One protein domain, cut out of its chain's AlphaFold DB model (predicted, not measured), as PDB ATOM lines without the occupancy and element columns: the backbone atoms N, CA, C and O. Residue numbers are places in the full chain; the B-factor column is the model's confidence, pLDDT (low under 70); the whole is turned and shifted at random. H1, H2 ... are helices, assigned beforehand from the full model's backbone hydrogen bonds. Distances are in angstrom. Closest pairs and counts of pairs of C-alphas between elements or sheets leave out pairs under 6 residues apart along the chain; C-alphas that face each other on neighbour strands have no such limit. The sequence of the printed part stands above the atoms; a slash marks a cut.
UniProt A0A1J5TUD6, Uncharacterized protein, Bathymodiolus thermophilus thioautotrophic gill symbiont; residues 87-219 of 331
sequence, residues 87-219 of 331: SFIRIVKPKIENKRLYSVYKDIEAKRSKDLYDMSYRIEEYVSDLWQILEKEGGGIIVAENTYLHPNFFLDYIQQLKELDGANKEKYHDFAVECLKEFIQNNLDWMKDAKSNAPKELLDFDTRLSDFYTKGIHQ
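AT A GLANCE: This is residues 87 to 219 of the 331 residues of an uncharacterized protein of Bathymodiolus thermophilus thioautotrophic gill symbiont (UniProt A0A1J5TUD6). The long helix H1 folds back into H2, the first of an up-and-down bundle of H2, H3 and H4, each running against the one before. H6 packs on H4, the short H5 packs on residues 151 to 152 of H3, and residues 87 to 96 of H1 stick out. The printed part has 133 residues with six named helices, H1 to H6 along the chain, and no named strand: all helix. It is compact, with a radius of gyration of the C-alphas of 15.9 A and spans of 50 by 40 by 25 A.

HOW THE PARTS SIT: H1, residues 87 to 117, and H2, residues 123 to 141, form a hairpin at a shallow tilt of 13 degrees; H1 touches with residues 101 to 115 alone, closest C-alphas Asp 115 and Tyr 126, 6.2 A. H2, kinked by 51 degrees near residue 135, forms a hairpin with H3, residues 151 to 164, touching with 123 to 131 alone, closest C-alphas Val 127 and Leu 161, 6.1 A. H3 and H4, residues 166 to 186, form another, closest C-alphas Lys 162 and Lys 169, 4.7 A. H6, residues 207 to 219, touches residues 177 to 185 of H4 alone, the same way, closest C-alphas Lys 181 and Leu 209, 6.5 A. H1 is apart from H3, H4 and H6. Every O i to N i+4 pair is within hydrogen-bond range in H3, H6 and H5, residues 198 to 204, against 25 of 27 in H1, 12 of 15 in H2 and 15 of 17 in H4.

IN THESE COORDINATES: H1 runs 45.3 A from C-alpha 87 at (454.759, 401.244, 402.751); H4 runs 30.9 A, and H6 ends at C-alpha 219 (462.367, 427.733, 390.184).

THE WHOLE: The printed part has no cut; the link from H4 to H5 is long. Residues 87 to 98, 146 to 148, 194 to 195 and 217 to 219 are under pLDDT 70.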
ATOM      1  N   SER A  87     455.975 401.604 403.483       50.50
ATOM      2  CA  SER A  87     454.759 401.244 402.751       50.50
ATOM      3  C   SER A  87     453.541 401.192 403.676       50.50
ATOM      4  O   SER A  87     452.446 401.541 403.241       50.50
ATOM      5  N   PHE A  88     453.714 400.824 404.949       53.97
ATOM      6  CA  PHE A  88     452.640 400.926 405.939       53.97
ATOM      7  C   PHE A  88     452.320 402.391 406.264       53.97
ATOM      8  O   PHE A  88     451.155 402.787 406.220       53.97
ATOM      9  N   ILE A  89     453.345 403.220 406.496       52.91
ATOM     10  CA  ILE A  89     453.187 404.669 406.686       52.91
ATOM     11  C   ILE A  89     452.464 405.282 405.482       52.91
ATOM     12  O   ILE A  89     451.511 406.033 405.667       52.91
ATOM     13  N   ARG A  90     452.838 404.906 404.253       53.81
ATOM     14  CA  ARG A  90     452.191 405.374 403.018       53.81
ATOM     15  C   ARG A  90     450.704 405.016 402.937       53.81
ATOM     16  O   ARG A  90     449.939 405.789 402.377       53.81
ATOM     17  N   ILE A  91     450.283 403.871 403.475       49.12
ATOM     18  CA  ILE A  91     448.873 403.441 403.453       49.12
ATOM     19  C   ILE A  91     448.070 404.107 404.576       49.12
ATOM     20  O   ILE A  91     446.913 404.483 404.382       49.12
ATOM     21  N   VAL A  92     448.658 404.236 405.764       50.03
ATOM     22  CA  VAL A  92     447.929 404.659 406.965       50.03
ATOM     23  C   VAL A  92     447.905 406.172 407.137       50.03
ATOM     24  O   VAL A  92     446.886 406.712 407.567       50.03
ATOM     25  N   LYS A  93     448.991 406.869 406.789       58.97
ATOM     26  CA  LYS A  93     449.108 408.320 406.966       58.97
ATOM     27  C   LYS A  93     447.992 409.093 406.239       58.97
ATOM     28  O   LYS A  93     447.302 409.838 406.935       58.97
ATOM     29  N   PRO A  94     447.673 408.815 404.955       57.22
ATOM     30  CA  PRO A  94     446.556 409.476 404.277       57.22
ATOM     31  C   PRO A  94     445.206 409.209 404.952       57.22
ATOM     32  O   PRO A  94     444.364 410.090 405.042       57.22
ATOM     33  N   LYS A  95     444.989 408.003 405.498       58.34
ATOM     34  CA  LYS A  95     443.726 407.653 406.174       58.34
ATOM     35  C   LYS A  95     443.544 408.384 407.508       58.34
ATOM     36  O   LYS A  95     442.423 408.726 407.874       58.34
ATOM     37  N   ILE A  96     444.631 408.628 408.238       56.12
ATOM     38  CA  ILE A  96     444.601 409.392 409.494       56.12
ATOM     39  C   ILE A  96     444.443 410.881 409.223       56.12
ATOM     40  O   ILE A  96     443.653 411.536 409.903       56.12
ATOM     41  N   GLU A  97     445.157 411.398 408.225       61.62
ATOM     42  CA  GLU A  97     445.000 412.772 407.752       61.62
ATOM     43  C   GLU A  97     443.553 413.007 407.298       61.62
ATOM     44  O   GLU A  97     442.912 413.930 407.795       61.62
ATOM     45  N   ASN A  98     442.969 412.079 406.534       66.88
ATOM     46  CA  ASN A  98     441.558 412.128 406.144       66.88
ATOM     47  C   ASN A  98     440.596 412.101 407.344       66.88
ATOM     48  O   ASN A  98     439.592 412.809 407.321       66.88
ATOM     49  N   LYS A  99     440.888 411.354 408.422       70.56
ATOM     50  CA  LYS A  99     440.044 411.356 409.636       70.56
ATOM     51  C   LYS A  99     440.107 412.693 410.382       70.56
ATOM     52  O   LYS A  99     439.067 413.189 410.813       70.56
ATOM     53  N   ARG A 100     441.299 413.286 410.534       81.69
ATOM     54  CA  ARG A 100     441.452 414.623 411.144       81.69
ATOM     55  C   ARG A 100     440.697 415.666 410.324       81.69
ATOM     56  O   ARG A 100     439.894 416.403 410.882       81.69
ATOM     57  N   LEU A 101     440.946 415.699 409.018       82.25
ATOM     58  CA  LEU A 101     440.338 416.654 408.094       82.25
ATOM     59  C   LEU A 101     438.813 416.528 408.077       82.25
ATOM     60  O   LEU A 101     438.105 417.528 408.154       82.25
ATOM     61  N   TYR A 102     438.293 415.300 408.095       80.25
ATOM     62  CA  TYR A 102     436.857 415.064 408.219       80.25
ATOM     63  C   TYR A 102     436.270 415.623 409.522       80.25
ATOM     64  O   TYR A 102     435.181 416.192 409.501       80.25
ATOM     65  N   SER A 103     436.987 415.503 410.646       84.31
ATOM     66  CA  SER A 103     436.560 416.098 411.918       84.31
ATOM     67  C   SER A 103     436.498 417.621 411.836       84.31
ATOM     68  O   SER A 103     435.502 418.202 412.245       84.31
ATOM     69  N   VAL A 104     437.520 418.263 411.258       88.62
ATOM     70  CA  VAL A 104     437.545 419.724 411.067       88.62
ATOM     71  C   VAL A 104     436.370 420.174 410.199       88.62
ATOM     72  O   VAL A 104     435.657 421.106 410.559       88.62
ATOM     73  N   TYR A 105     436.115 419.474 409.092       87.06
ATOM     74  CA  TYR A 105     434.952 419.732 408.244       87.06
ATOM     75  C   TYR A 105     433.633 419.615 409.024       87.06
ATOM     76  O   TYR A 105     432.773 420.488 408.923       87.06
ATOM     77  N   LYS A 106     433.470 418.562 409.836       87.62
ATOM     78  CA  LYS A 106     432.273 418.381 410.668       87.62
ATOM     79  C   LYS A 106     432.094 419.492 411.692       87.62
ATOM     80  O   LYS A 106     430.959 419.911 411.910       87.62
ATOM     81  N   ASP A 107     433.184 419.980 412.271       92.56
ATOM     82  CA  ASP A 107     433.142 421.103 413.199       92.56
ATOM     83  C   ASP A 107     432.679 422.377 412.483       92.56
ATOM     84  O   ASP A 107     431.740 423.020 412.953       92.56
ATOM     85  N   ILE A 108     433.245 422.697 411.310       92.81
ATOM     86  CA  ILE A 108     432.830 423.853 410.492       92.81
ATOM     87  C   ILE A 108     431.342 423.760 410.127       92.81
ATOM     88  O   ILE A 108     430.588 424.710 410.341       92.81
ATOM     89  N   GLU A 109     430.887 422.606 409.636       91.38
ATOM     90  CA  GLU A 109     429.481 422.401 409.274       91.38
ATOM     91  C   GLU A 109     428.543 422.516 410.475       91.38
ATOM     92  O   GLU A 109     427.450 423.065 410.349       91.38
ATOM     93  N   ALA A 110     428.958 422.056 411.658       93.38
ATOM     94  CA  ALA A 110     428.173 422.238 412.870       93.38
ATOM     95  C   ALA A 110     428.028 423.726 413.228       93.38
ATOM     96  O   ALA A 110     426.940 424.150 413.623       93.38
ATOM     97  N   LYS A 111     429.085 424.535 413.064       96.12
ATOM     98  CA  LYS A 111     429.019 425.993 413.285       96.12
ATOM     99  C   LYS A 111     428.130 426.686 412.265       96.12
ATOM    100  O   LYS A 111     427.284 427.486 412.649       96.12
ATOM    101  N   ARG A 112     428.261 426.325 410.991       92.75
ATOM    102  CA  ARG A 112     427.432 426.859 409.907       92.75
ATOM    103  C   ARG A 112     425.960 426.480 410.066       92.75
ATOM    104  O   ARG A 112     425.077 427.301 409.860       92.75
ATOM    105  N   SER A 113     425.681 425.243 410.470       92.62
ATOM    106  CA  SER A 113     424.318 424.791 410.757       92.62
ATOM    107  C   SER A 113     423.699 425.586 411.909       92.62
ATOM    108  O   SER A 113     422.535 425.969 411.822       92.62
ATOM    109  N   LYS A 114     424.476 425.897 412.955       95.50
ATOM    110  CA  LYS A 114     424.015 426.789 414.024       95.50
ATOM    111  C   LYS A 114     423.738 428.201 413.517       95.50
ATOM    112  O   LYS A 114     422.661 428.701 413.789       95.50
ATOM    113  N   ASP A 115     424.639 428.800 412.745       94.75
ATOM    114  CA  ASP A 115     424.436 430.139 412.163       94.75
ATOM    115  C   ASP A 115     423.146 430.232 411.333       94.75
ATOM    116  O   ASP A 115     422.382 431.186 411.450       94.75
ATOM    117  N   LEU A 116     422.832 429.182 410.572       92.00
ATOM    118  CA  LEU A 116     421.639 429.152 409.726       92.00
ATOM    119  C   LEU A 116     420.325 428.912 410.482       92.00
ATOM    120  O   LEU A 116     419.274 429.374 410.030       92.00
ATOM    121  N   TYR A 117     420.343 428.132 411.567       94.25
ATOM    122  CA  TYR A 117     419.115 427.579 412.154       94.25
ATOM    123  C   TYR A 117     418.918 427.877 413.644       94.25
ATOM    124  O   TYR A 117     417.788 427.791 414.130       94.25
ATOM    125  N   ASP A 118     419.972 428.232 414.377       95.81
ATOM    126  CA  ASP A 118     419.891 428.628 415.780       95.81
ATOM    127  C   ASP A 118     419.764 430.150 415.882       95.81
ATOM    128  O   ASP A 118     420.745 430.884 415.887       95.81
ATOM    129  N   MET A 119     418.527 430.625 416.027       92.81
ATOM    130  CA  MET A 119     418.209 432.054 416.143       92.81
ATOM    131  C   MET A 119     418.864 432.745 417.352       92.81
ATOM    132  O   MET A 119     418.836 433.973 417.439       92.81
ATOM    133  N   SER A 120     419.384 431.981 418.318       95.12
ATOM    134  CA  SER A 120     420.096 432.522 419.477       95.12
ATOM    135  C   SER A 120     421.606 432.635 419.264       95.12
ATOM    136  O   SER A 120     422.260 433.357 420.019       95.12
ATOM    137  N   TYR A 121     422.141 431.966 418.241       96.19
ATOM    138  CA  TYR A 121     423.553 431.987 417.899       96.19
ATOM    139  C   TYR A 121     423.882 433.262 417.126       96.19
ATOM    140  O   TYR A 121     423.287 433.559 416.090       96.19
ATOM    141  N   ARG A 122     424.784 434.071 417.679       96.69
ATOM    142  CA  ARG A 122     425.043 435.410 417.143       96.69
ATOM    143  C   ARG A 122     426.021 435.358 415.976       96.69
ATOM    144  O   ARG A 122     426.949 434.555 415.976       96.69
ATOM    145  N   ILE A 123     425.883 436.297 415.041       95.50
ATOM    146  CA  ILE A 123     426.799 436.427 413.897       95.50
ATOM    147  C   ILE A 123     428.243 436.609 414.384       95.50
ATOM    148  O   ILE A 123     429.160 435.996 413.845       95.50
ATOM    149  N   GLU A 124     428.462 437.400 415.437       96.38
ATOM    150  CA  GLU A 124     429.802 437.618 415.992       96.38
ATOM    151  C   GLU A 124     430.396 436.336 416.598       96.38
ATOM    152  O   GLU A 124     431.608 436.123 416.539       96.38
ATOM    153  N   GLU A 125     429.547 435.465 417.153       97.44
ATOM    154  CA  GLU A 125     429.954 434.153 417.667       97.44
ATOM    155  C   GLU A 125     430.312 433.212 416.512       97.44
ATOM    156  O   GLU A 125     431.363 432.574 416.563       97.44
ATOM    157  N   TYR A 126     429.518 433.192 415.435       97.62
ATOM    158  CA  TYR A 126     429.838 432.429 414.225       97.62
ATOM    159  C   TYR A 126     431.166 432.850 413.598       97.62
ATOM    160  O   TYR A 126     432.015 431.995 413.338       97.62
ATOM    161  N   VAL A 127     431.372 434.155 413.402       97.88
ATOM    162  CA  VAL A 127     432.629 434.703 412.877       97.88
ATOM    163  C   VAL A 127     433.802 434.273 413.754       97.88
ATOM    164  O   VAL A 127     434.816 433.814 413.229       97.88
ATOM    165  N   SER A 128     433.669 434.383 415.081       97.75
ATOM    166  CA  SER A 128     434.730 433.990 416.011       97.75
ATOM    167  C   SER A 128     435.050 432.497 415.924       97.75
ATOM    168  O   SER A 128     436.220 432.133 415.799       97.75
ATOM    169  N   ASP A 129     434.030 431.640 415.935       97.94
ATOM    170  CA  ASP A 129     434.190 430.187 415.884       97.94
ATOM    171  C   ASP A 129     434.804 429.726 414.555       97.94
ATOM    172  O   ASP A 129     435.744 428.928 414.551       97.94
ATOM    173  N   LEU A 130     434.312 430.245 413.423       97.31
ATOM    174  CA  LEU A 130     434.859 429.921 412.106       97.31
ATOM    175  C   LEU A 130     436.311 430.395 411.992       97.31
ATOM    176  O   LEU A 130     437.175 429.624 411.570       97.31
ATOM    177  N   TRP A 131     436.600 431.630 412.414       98.00
ATOM    178  CA  TRP A 131     437.958 432.164 412.381       98.00
ATOM    179  C   TRP A 131     438.925 431.331 413.229       98.00
ATOM    180  O   TRP A 131     439.998 430.986 412.746       98.00
ATOM    181  N   GLN A 132     438.543 430.944 414.449       97.75
ATOM    182  CA  GLN A 132     439.387 430.116 415.318       97.75
ATOM    183  C   GLN A 132     439.724 428.760 414.687       97.75
ATOM    184  O   GLN A 132     440.855 428.291 414.820       97.75
ATOM    185  N   ILE A 133     438.766 428.127 413.999       96.00
ATOM    186  CA  ILE A 133     439.012 426.857 413.304       96.00
ATOM    187  C   ILE A 133     440.004 427.067 412.155       96.00
ATOM    188  O   ILE A 133     440.994 426.341 412.069       96.00
ATOM    189  N   LEU A 134     439.770 428.065 411.296       95.75
ATOM    190  CA  LEU A 134     440.642 428.330 410.149       95.75
ATOM    191  C   LEU A 134     442.054 428.728 410.596       95.75
ATOM    192  O   LEU A 134     443.024 428.157 410.108       95.75
ATOM    193  N   GLU A 135     442.180 429.646 411.555       96.50
ATOM    194  CA  GLU A 135     443.466 430.127 412.074       96.50
ATOM    195  C   GLU A 135     444.282 429.001 412.719       96.50
ATOM    196  O   GLU A 135     445.487 428.898 412.492       96.50
ATOM    197  N   LYS A 136     443.626 428.119 413.485       95.00
ATOM    198  CA  LYS A 136     444.276 426.969 414.122       95.00
ATOM    199  C   LYS A 136     444.826 425.978 413.102       95.00
ATOM    200  O   LYS A 136     445.901 425.414 413.310       95.00
ATOM    201  N   GLU A 137     444.053 425.684 412.064       91.81
ATOM    202  CA  GLU A 137     444.391 424.608 411.140       91.81
ATOM    203  C   GLU A 137     445.230 425.091 409.936       91.81
ATOM    204  O   GLU A 137     445.956 424.292 409.338       91.81
ATOM    205  N   GLY A 138     445.203 426.393 409.627       91.12
ATOM    206  CA  GLY A 138     446.039 427.033 408.608       91.12
ATOM    207  C   GLY A 138     445.818 426.478 407.197       91.12
ATOM    208  O   GLY A 138     444.735 426.003 406.860       91.12
ATOM    209  N   GLY A 139     446.865 426.492 406.365       85.62
ATOM    210  CA  GLY A 139     446.831 425.915 405.014       85.62
ATOM    211  C   GLY A 139     446.681 424.390 404.995       85.62
ATOM    212  O   GLY A 139     446.289 423.819 403.979       85.62
ATOM    213  N   GLY A 140     446.923 423.722 406.130       85.25
ATOM    214  CA  GLY A 140     446.866 422.266 406.266       85.25
ATOM    215  C   GLY A 140     445.468 421.657 406.126       85.25
ATOM    216  O   GLY A 140     445.362 420.436 406.036       85.25
ATOM    217  N   ILE A 141     444.410 422.474 406.099       86.44
ATOM    218  CA  ILE A 141     443.045 422.004 405.818       86.44
ATOM    219  C   ILE A 141     442.756 421.869 404.334       86.44
ATOM    220  O   ILE A 141     441.822 421.163 403.985       86.44
ATOM    221  N   ILE A 142     443.515 422.540 403.467       89.38
ATOM    222  CA  ILE A 142     443.197 422.644 402.044       89.38
ATOM    223  C   ILE A 142     443.700 421.392 401.319       89.38
ATOM    224  O   ILE A 142     444.890 421.076 401.366       89.38
ATOM    225  N   VAL A 143     442.808 420.687 400.617       84.88
ATOM    226  CA  VAL A 143     443.129 419.402 399.970       84.88
ATOM    227  C   VAL A 143     442.929 419.471 398.459       84.88
ATOM    228  O   VAL A 143     441.865 419.844 397.974       84.88
ATOM    229  N   ALA A 144     443.943 419.029 397.709       73.31
ATOM    230  CA  ALA A 144     443.954 418.923 396.246       73.31
ATOM    231  C   ALA A 144     443.150 417.713 395.722       73.31
ATOM    232  O   ALA A 144     443.534 417.045 394.764       73.31
ATOM    233  N   GLU A 145     442.030 417.411 396.369       74.19
ATOM    234  CA  GLU A 145     441.091 416.357 396.003       74.19
ATOM    235  C   GLU A 145     439.677 416.934 396.044       74.19
ATOM    236  O   GLU A 145     439.418 417.915 396.747       74.19
ATOM    237  N   ASN A 146     438.747 416.324 395.308       64.75
ATOM    238  CA  ASN A 146     437.346 416.739 395.312       64.75
ATOM    239  C   ASN A 146     436.661 416.326 396.627       64.75
ATOM    240  O   ASN A 146     435.892 415.367 396.689       64.75
ATOM    241  N   THR A 147     437.016 417.032 397.691       69.44
ATOM    242  CA  THR A 147     436.572 416.812 399.061       69.44
ATOM    243  C   THR A 147     435.944 418.089 399.599       69.44
ATOM    244  O   THR A 147     436.039 419.163 399.005       69.44
ATOM    245  N   TYR A 148     435.325 417.992 400.770       69.19
ATOM    246  CA  TYR A 148     434.688 419.122 401.440       69.19
ATOM    247  C   TYR A 148     435.658 420.231 401.887       69.19
ATOM    248  O   TYR A 148     435.215 421.272 402.353       69.19
ATOM    249  N   LEU A 149     436.969 420.015 401.744       80.94
ATOM    250  CA  LEU A 149     438.020 420.995 402.032       80.94
ATOM    251  C   LEU A 149     438.851 421.340 400.783       80.94
ATOM    252  O   LEU A 149     440.009 421.750 400.865       80.94
ATOM    253  N   HIS A 150     438.257 421.150 399.606       86.44
ATOM    254  CA  HIS A 150     438.792 421.638 398.343       86.44
ATOM    255  C   HIS A 150     439.003 423.172 398.392       86.44
ATOM    256  O   HIS A 150     438.221 423.856 399.062       86.44
ATOM    257  N   PRO A 151     439.995 423.744 397.672       89.44
ATOM    258  CA  PRO A 151     440.301 425.177 397.720       89.44
ATOM    259  C   PRO A 151     439.095 426.109 397.586       89.44
ATOM    260  O   PRO A 151     439.011 427.100 398.301       89.44
ATOM    261  N   ASN A 152     438.126 425.767 396.740       89.94
ATOM    262  CA  ASN A 152     436.919 426.578 396.563       89.94
ATOM    263  C   ASN A 152     436.095 426.709 397.857       89.94
ATOM    264  O   ASN A 152     435.676 427.810 398.190       89.94
ATOM    265  N   PHE A 153     435.934 425.632 398.635       89.81
ATOM    266  CA  PHE A 153     435.229 425.711 399.920       89.81
ATOM    267  C   PHE A 153     435.999 426.554 400.936       89.81
ATOM    268  O   PHE A 153     435.403 427.318 401.688       89.81
ATOM    269  N   PHE A 154     437.333 426.457 400.935       93.56
ATOM    270  CA  PHE A 154     438.165 427.327 401.762       93.56
ATOM    271  C   PHE A 154     437.954 428.807 401.409       93.56
ATOM    272  O   PHE A 154     437.737 429.625 402.303       93.56
ATOM    273  N   LEU A 155     437.952 429.145 400.116       94.44
ATOM    274  CA  LEU A 155     437.666 430.500 399.642       94.44
ATOM    275  C   LEU A 155     436.259 430.966 400.044       94.44
ATOM    276  O   LEU A 155     436.111 432.109 400.478       94.44
ATOM    277  N   ASP A 156     435.256 430.087 399.994       93.56
ATOM    278  CA  ASP A 156     433.894 430.391 400.449       93.56
ATOM    279  C   ASP A 156     433.845 430.730 401.947       93.56
ATOM    280  O   ASP A 156     433.105 431.627 402.358       93.56
ATOM    281  N   TYR A 157     434.628 430.045 402.788       94.75
ATOM    282  CA  TYR A 157     434.713 430.368 404.217       94.75
ATOM    283  C   TYR A 157     435.377 431.728 404.459       94.75
ATOM    284  O   TYR A 157     434.896 432.520 405.270       94.75
ATOM    285  N   ILE A 158     436.447 432.036 403.721       96.56
ATOM    286  CA  ILE A 158     437.108 433.347 403.785       96.56
ATOM    287  C   ILE A 158     436.158 434.457 403.330       96.56
ATOM    288  O   ILE A 158     436.110 435.524 403.945       96.56
ATOM    289  N   GLN A 159     435.372 434.215 402.281       96.31
ATOM    290  CA  GLN A 159     434.394 435.178 401.789       96.31
ATOM    291  C   GLN A 159     433.291 435.445 402.821       96.31
ATOM    292  O   GLN A 159     432.974 436.608 403.071       96.31
ATOM    293  N   GLN A 160     432.781 434.409 403.494       95.62
ATOM    294  CA  GLN A 160     431.812 434.568 404.587       95.62
ATOM    295  C   GLN A 160     432.362 435.436 405.724       95.62
ATOM    296  O   GLN A 160     431.690 436.369 406.163       95.62
ATOM    297  N   LEU A 161     433.604 435.196 406.163       97.81
ATOM    298  CA  LEU A 161     434.245 436.034 407.184       97.81
ATOM    299  C   LEU A 161     434.361 437.497 406.734       97.81
ATOM    300  O   LEU A 161     434.068 438.407 407.504       97.81
ATOM    301  N   LYS A 162     434.734 437.739 405.471       97.31
ATOM    302  CA  LYS A 162     434.818 439.091 404.896       97.31
ATOM    303  C   LYS A 162     433.456 439.785 404.842       97.31
ATOM    304  O   LYS A 162     433.396 441.002 405.008       97.31
ATOM    305  N   GLU A 163     432.380 439.059 404.567       96.94
ATOM    306  CA  GLU A 163     431.026 439.614 404.482       96.94
ATOM    307  C   GLU A 163     430.446 439.944 405.858       96.94
ATOM    308  O   GLU A 163     429.893 441.031 406.036       96.94
ATOM    309  N   LEU A 164     430.613 439.038 406.821       96.44
ATOM    310  CA  LEU A 164     430.025 439.147 408.157       96.44
ATOM    311  C   LEU A 164     430.854 440.018 409.109       96.44
ATOM    312  O   LEU A 164     430.293 440.670 409.986       96.44
ATOM    313  N   ASP A 165     432.171 440.090 408.913       97.00
ATOM    314  CA  ASP A 165     433.077 440.924 409.704       97.00
ATOM    315  C   ASP A 165     433.933 441.824 408.808       97.00
ATOM    316  O   ASP A 165     435.126 441.625 408.546       97.00
ATOM    317  N   GLY A 166     433.271 442.879 408.334       94.44
ATOM    318  CA  GLY A 166     433.850 443.834 407.405       94.44
ATOM    319  C   GLY A 166     435.082 444.578 407.925       94.44
ATOM    320  O   GLY A 166     435.907 445.006 407.115       94.44
ATOM    321  N   ALA A 167     435.221 444.722 409.246       96.06
ATOM    322  CA  ALA A 167     436.330 445.443 409.864       96.06
ATOM    323  C   ALA A 167     437.667 444.693 409.729       96.06
ATOM    324  O   ALA A 167     438.718 445.328 409.712       96.06
ATOM    325  N   ASN A 168     437.629 443.364 409.577       96.94
ATOM    326  CA  ASN A 168     438.813 442.505 409.491       96.94
ATOM    327  C   ASN A 168     439.024 441.895 408.091       96.94
ATOM    328  O   ASN A 168     439.808 440.960 407.933       96.94
ATOM    329  N   LYS A 169     438.373 442.434 407.050       96.81
ATOM    330  CA  LYS A 169     438.466 441.925 405.666       96.81
ATOM    331  C   LYS A 169     439.897 441.707 405.179       96.81
ATOM    332  O   LYS A 169     440.177 440.670 404.583       96.81
ATOM    333  N   GLU A 170     440.783 442.673 405.418       97.31
ATOM    334  CA  GLU A 170     442.191 442.593 405.005       97.31
ATOM    335  C   GLU A 170     442.932 441.484 405.755       97.31
ATOM    336  O   GLU A 170     443.639 440.698 405.132       97.31
ATOM    337  N   LYS A 171     442.680 441.335 407.064       97.81
ATOM    338  CA  LYS A 171     443.248 440.257 407.886       97.81
ATOM    339  C   LYS A 171     442.888 438.880 407.324       97.81
ATOM    340  O   LYS A 171     443.767 438.035 407.169       97.81
ATOM    341  N   TYR A 172     441.612 438.650 407.009       98.19
ATOM    342  CA  TYR A 172     441.155 437.373 406.446       98.19
ATOM    343  C   TYR A 172     441.725 437.120 405.054       98.19
ATOM    344  O   TYR A 172     442.106 435.997 404.727       98.19
ATOM    345  N   HIS A 173     441.812 438.175 404.245       97.50
ATOM    346  CA  HIS A 173     442.370 438.116 402.902       97.50
ATOM    347  C   HIS A 173     443.862 437.760 402.914       97.50
ATOM    348  O   HIS A 173     444.275 436.835 402.218       97.50
ATOM    349  N   ASP A 174     444.664 438.429 403.742       97.38
ATOM    350  CA  ASP A 174     446.099 438.155 403.862       97.38
ATOM    351  C   ASP A 174     446.381 436.773 404.456       97.38
ATOM    352  O   ASP A 174     447.255 436.060 403.961       97.38
ATOM    353  N   PHE A 175     445.599 436.350 405.453       97.69
ATOM    354  CA  PHE A 175     445.665 434.985 405.973       97.69
ATOM    355  C   PHE A 175     445.417 433.945 404.873       97.69
ATOM    356  O   PHE A 175     446.184 432.991 404.733       97.69
ATOM    357  N   ALA A 176     444.374 434.141 404.060       97.25
ATOM    358  CA  ALA A 176     444.056 433.237 402.963       97.25
ATOM    359  C   ALA A 176     445.194 433.162 401.939       97.25
ATOM    360  O   ALA A 176     445.544 432.067 401.503       97.25
ATOM    361  N   VAL A 177     445.814 434.296 401.594       96.81
ATOM    362  CA  VAL A 177     446.952 434.322 400.666       96.81
ATOM    363  C   VAL A 177     448.125 433.489 401.179       96.81
ATOM    364  O   VAL A 177     448.695 432.721 400.405       96.81
ATOM    365  N   GLU A 178     448.482 433.579 402.460       96.19
ATOM    366  CA  GLU A 178     449.588 432.779 403.005       96.19
ATOM    367  C   GLU A 178     449.268 431.276 403.027       96.19
ATOM    368  O   GLU A 178     450.082 430.469 402.571       96.19
ATOM    369  N   CYS A 179     448.054 430.895 403.436       95.81
ATOM    370  CA  CYS A 179     447.593 429.503 403.384       95.81
ATOM    371  C   CYS A 179     447.613 428.937 401.953       95.81
ATOM    372  O   CYS A 179     448.042 427.803 401.723       95.81
ATOM    373  N   LEU A 180     447.186 429.733 400.969       95.50
ATOM    374  CA  LEU A 180     447.144 429.318 399.567       95.50
ATOM    375  C   LEU A 180     448.539 429.227 398.941       95.50
ATOM    376  O   LEU A 180     448.759 428.342 398.117       95.50
ATOM    377  N   LYS A 181     449.508 430.061 399.341       93.25
ATOM    378  CA  LYS A 181     450.911 429.899 398.914       93.25
ATOM    379  C   LYS A 181     451.479 428.554 399.357       93.25
ATOM    380  O   LYS A 181     452.069 427.847 398.541       93.25
ATOM    381  N   GLU A 182     451.267 428.183 400.620       91.50
ATOM    382  CA  GLU A 182     451.695 426.883 401.146       91.50
ATOM    383  C   GLU A 182     451.033 425.731 400.374       91.50
ATOM    384  O   GLU A 182     451.709 424.796 399.933       91.50
ATOM    385  N   PHE A 183     449.723 425.832 400.126       91.44
ATOM    386  CA  PHE A 183     448.991 424.853 399.328       91.44
ATOM    387  C   PHE A 183     449.552 424.720 397.904       91.44
ATOM    388  O   PHE A 183     449.856 423.604 397.475       91.44
ATOM    389  N   ILE A 184     449.736 425.834 397.184       89.81
ATOM    390  CA  ILE A 184     450.286 425.856 395.819       89.81
ATOM    391  C   ILE A 184     451.656 425.174 395.788       89.81
ATOM    392  O   ILE A 184     451.908 424.331 394.924       89.81
ATOM    393  N   GLN A 185     452.541 425.524 396.725       86.06
ATOM    394  CA  GLN A 185     453.901 424.992 396.785       86.06
ATOM    395  C   GLN A 185     453.915 423.464 396.916       86.06
ATOM    396  O   GLN A 185     454.730 422.797 396.272       86.06
ATOM    397  N   ASN A 186     452.991 422.912 397.703       83.75
ATOM    398  CA  ASN A 186     452.885 421.475 397.939       83.75
ATOM    399  C   ASN A 186     452.101 420.730 396.844       83.75
ATOM    400  O   ASN A 186     452.239 419.515 396.722       83.75
ATOM    401  N   ASN A 187     451.325 421.438 396.014       85.50
ATOM    402  CA  ASN A 187     450.395 420.846 395.046       85.50
ATOM    403  C   ASN A 187     450.616 421.340 393.603       85.50
ATOM    404  O   ASN A 187     449.682 421.406 392.803       85.50
ATOM    405  N   LEU A 188     451.861 421.652 393.226       82.38
ATOM    406  CA  LEU A 188     452.202 422.187 391.897       82.38
ATOM    407  C   LEU A 188     451.721 421.332 390.714       82.38
ATOM    408  O   LEU A 188     451.511 421.872 389.633       82.38
ATOM    409  N   ASP A 189     451.595 420.014 390.874       78.12
ATOM    410  CA  ASP A 189     451.122 419.152 389.786       78.12
ATOM    411  C   ASP A 189     449.591 419.189 389.645       78.12
ATOM    412  O   ASP A 189     449.098 419.176 388.520       78.12
ATOM    413  N   TRP A 190     448.849 419.370 390.744       84.56
ATOM    414  CA  TRP A 190     447.410 419.659 390.704       84.56
ATOM    415  C   TRP A 190     447.130 421.017 390.046       84.56
ATOM    416  O   TRP A 190     446.225 421.139 389.226       84.56
ATOM    417  N   MET A 191     447.980 422.017 390.301       82.25
ATOM    418  CA  MET A 191     447.868 423.349 389.687       82.25
ATOM    419  C   MET A 191     448.012 423.348 388.151       82.25
ATOM    420  O   MET A 191     447.650 424.325 387.490       82.25
ATOM    421  N   LYS A 192     448.551 422.271 387.566       72.31
ATOM    422  CA  LYS A 192     448.686 422.094 386.111       72.31
ATOM    423  C   LYS A 192     447.476 421.421 385.471       72.31
ATOM    424  O   LYS A 192     447.452 421.318 384.244       72.31
ATOM    425  N   ASP A 193     446.511 420.938 386.254       72.56
ATOM    426  CA  ASP A 193     445.353 420.240 385.708       72.56
ATOM    427  C   ASP A 193     444.449 421.206 384.931       72.56
ATOM    428  O   ASP A 193     443.572 421.872 385.475       72.56
ATOM    429  N   ALA A 194     444.666 421.257 383.616       56.22
ATOM    430  CA  ALA A 194     443.919 422.098 382.692       56.22
ATOM    431  C   ALA A 194     442.445 421.685 382.533       56.22
ATOM    432  O   ALA A 194     441.693 422.385 381.858       56.22
ATOM    433  N   LYS A 195     442.024 420.545 383.102       60.12
ATOM    434  CA  LYS A 195     440.624 420.096 383.059       60.12
ATOM    435  C   LYS A 195     439.773 420.714 384.167       60.12
ATOM    436  O   LYS A 195     438.549 420.670 384.059       60.12
ATOM    437  N   SER A 196     440.395 421.272 385.206       71.38
ATOM    438  CA  SER A 196     439.707 421.926 386.318       71.38
ATOM    439  C   SER A 196     439.846 423.446 386.225       71.38
ATOM    440  O   SER A 196     440.926 423.966 385.957       71.38
ATOM    441  N   ASN A 197     438.760 424.172 386.496       78.38
ATOM    442  CA  ASN A 197     438.818 425.628 386.667       78.38
ATOM    443  C   ASN A 197     439.342 426.030 388.054       78.38
ATOM    444  O   ASN A 197     439.728 427.180 388.238       78.38
ATOM    445  N   ALA A 198     439.409 425.098 389.009       81.38
ATOM    446  CA  ALA A 198     439.779 425.397 390.389       81.38
ATOM    447  C   ALA A 198     441.183 426.016 390.547       81.38
ATOM    448  O   ALA A 198     441.305 427.002 391.272       81.38
ATOM    449  N   PRO A 199     442.242 425.544 389.851       86.00
ATOM    450  CA  PRO A 199     443.533 426.228 389.886       86.00
ATOM    451  C   PRO A 199     443.453 427.675 389.394       86.00
ATOM    452  O   PRO A 199     444.143 428.537 389.924       86.00
ATOM    453  N   LYS A 200     442.612 427.957 388.391       84.25
ATOM    454  CA  LYS A 200     442.437 429.314 387.869       84.25
ATOM    455  C   LYS A 200     441.715 430.205 388.880       84.25
ATOM    456  O   LYS A 200     442.215 431.279 389.181       84.25
ATOM    457  N   GLU A 201     440.601 429.737 389.439       87.19
ATOM    458  CA  GLU A 201     439.845 430.458 390.475       87.19
ATOM    459  C   GLU A 201     440.718 430.781 391.697       87.19
ATOM    460  O   GLU A 201     440.656 431.886 392.231       87.19
ATOM    461  N   LEU A 202     441.597 429.852 392.087       91.25
ATOM    462  CA  LEU A 202     442.569 430.055 393.158       91.25
ATOM    463  C   LEU A 202     443.562 431.179 392.833       91.25
ATOM    464  O   LEU A 202     443.818 432.031 393.679       91.25
ATOM    465  N   LEU A 203     444.132 431.196 391.624       90.31
ATOM    466  CA  LEU A 203     445.088 432.235 391.221       90.31
ATOM    467  C   LEU A 203     444.420 433.600 390.999       90.31
ATOM    468  O   LEU A 203     445.058 434.625 391.230       90.31
ATOM    469  N   ASP A 204     443.149 433.613 390.598       91.31
ATOM    470  CA  ASP A 204     442.355 434.830 390.396       91.31
ATOM    471  C   ASP A 204     441.916 435.474 391.731       91.31
ATOM    472  O   ASP A 204     441.502 436.634 391.745       91.31
ATOM    473  N   PHE A 205     442.040 434.765 392.864       93.38
ATOM    474  CA  PHE A 205     441.724 435.295 394.196       93.38
ATOM    475  C   PHE A 205     442.612 436.486 394.600       93.38
ATOM    476  O   PHE A 205     442.129 437.443 395.209       93.38
ATOM    477  N   ASP A 206     443.911 436.438 394.280       94.50
ATOM    478  CA  ASP A 206     444.872 437.508 394.573       94.50
ATOM    479  C   ASP A 206     446.081 437.434 393.625       94.50
ATOM    480  O   ASP A 206     446.676 436.372 393.427       94.50
ATOM    481  N   THR A 207     446.507 438.578 393.081       90.75
ATOM    482  CA  THR A 207     447.631 438.655 392.130       90.75
ATOM    483  C   THR A 207     448.947 438.125 392.702       90.75
ATOM    484  O   THR A 207     449.744 437.543 391.965       90.75
ATOM    485  N   ARG A 208     449.157 438.225 394.022       93.56
ATOM    486  CA  ARG A 208     450.323 437.669 394.726       93.56
ATOM    487  C   ARG A 208     450.412 436.149 394.584       93.56
ATOM    488  O   ARG A 208     451.518 435.614 394.648       93.56
ATOM    489  N   LEU A 209     449.286 435.451 394.413       91.44
ATOM    490  CA  LEU A 209     449.248 433.999 394.217       91.44
ATOM    491  C   LEU A 209     449.676 433.614 392.804       91.44
ATOM    492  O   LEU A 209     450.475 432.692 392.650       91.44
ATOM    493  N   SER A 210     449.210 434.355 391.794       85.31
ATOM    494  CA  SER A 210     449.672 434.207 390.409       85.31
ATOM    495  C   SER A 210     451.189 434.393 390.315       85.31
ATOM    496  O   SER A 210     451.899 433.495 389.858       85.31
ATOM    497  N   ASP A 211     451.707 435.488 390.880       84.06
ATOM    498  CA  ASP A 211     453.145 435.763 390.917       84.06
ATOM    499  C   ASP A 211     453.927 434.664 391.649       84.06
ATOM    500  O   ASP A 211     455.013 434.262 391.219       84.06
ATOM    501  N   PHE A 212     453.397 434.174 392.774       87.00
ATOM    502  CA  PHE A 212     454.020 433.110 393.555       87.00
ATOM    503  C   PHE A 212     454.066 431.789 392.785       87.00
ATOM    504  O   PHE A 212     455.116 431.149 392.738       87.00
ATOM    505  N   TYR A 213     452.963 431.396 392.146       83.56
ATOM    506  CA  TYR A 213     452.890 430.178 391.344       83.56
ATOM    507  C   TYR A 213     453.856 430.230 390.161       83.56
ATOM    508  O   TYR A 213     454.633 429.293 389.971       83.56
ATOM    509  N   THR A 214     453.885 431.344 389.423       75.06
ATOM    510  CA  THR A 214     454.820 431.539 388.308       75.06
ATOM    511  C   THR A 214     456.268 431.438 388.779       75.06
ATOM    512  O   THR A 214     457.039 430.669 388.205       75.06
ATOM    513  N   LYS A 215     456.638 432.111 389.881       76.50
ATOM    514  CA  LYS A 215     457.982 432.001 390.482       76.50
ATOM    515  C   LYS A 215     458.304 430.578 390.952       76.50
ATOM    516  O   LYS A 215     459.423 430.107 390.756       76.50
ATOM    517  N   GLY A 216     457.342 429.884 391.557       73.06
ATOM    518  CA  GLY A 216     457.502 428.515 392.049       73.06
ATOM    519  C   GLY A 216     457.717 427.503 390.922       73.06
ATOM    520  O   GLY A 216     458.640 426.687 390.987       73.06
ATOM    521  N   ILE A 217     456.922 427.586 389.850       67.00
ATOM    522  CA  ILE A 217     457.132 426.788 388.638       67.00
ATOM    523  C   ILE A 217     458.478 427.125 388.005       67.00
ATOM    524  O   ILE A 217     459.220 426.214 387.638       67.00
ATOM    525  N   HIS A 218     458.798 428.413 387.895       64.56
ATOM    526  CA  HIS A 218     460.053 428.891 387.334       64.56
ATOM    527  C   HIS A 218     461.252 428.280 388.069       64.56
ATOM    528  O   HIS A 218     462.080 427.626 387.440       64.56
ATOM    529  N   GLN A 219     461.295 428.355 389.404       64.69
ATOM    530  CA  GLN A 219     462.367 427.733 390.184       64.69
ATOM    531  C   GLN A 219     462.391 426.207 390.018       64.69
ATOM    532  O   GLN A 219     463.466 425.626 389.862       64.69
TER     533      GLN A 219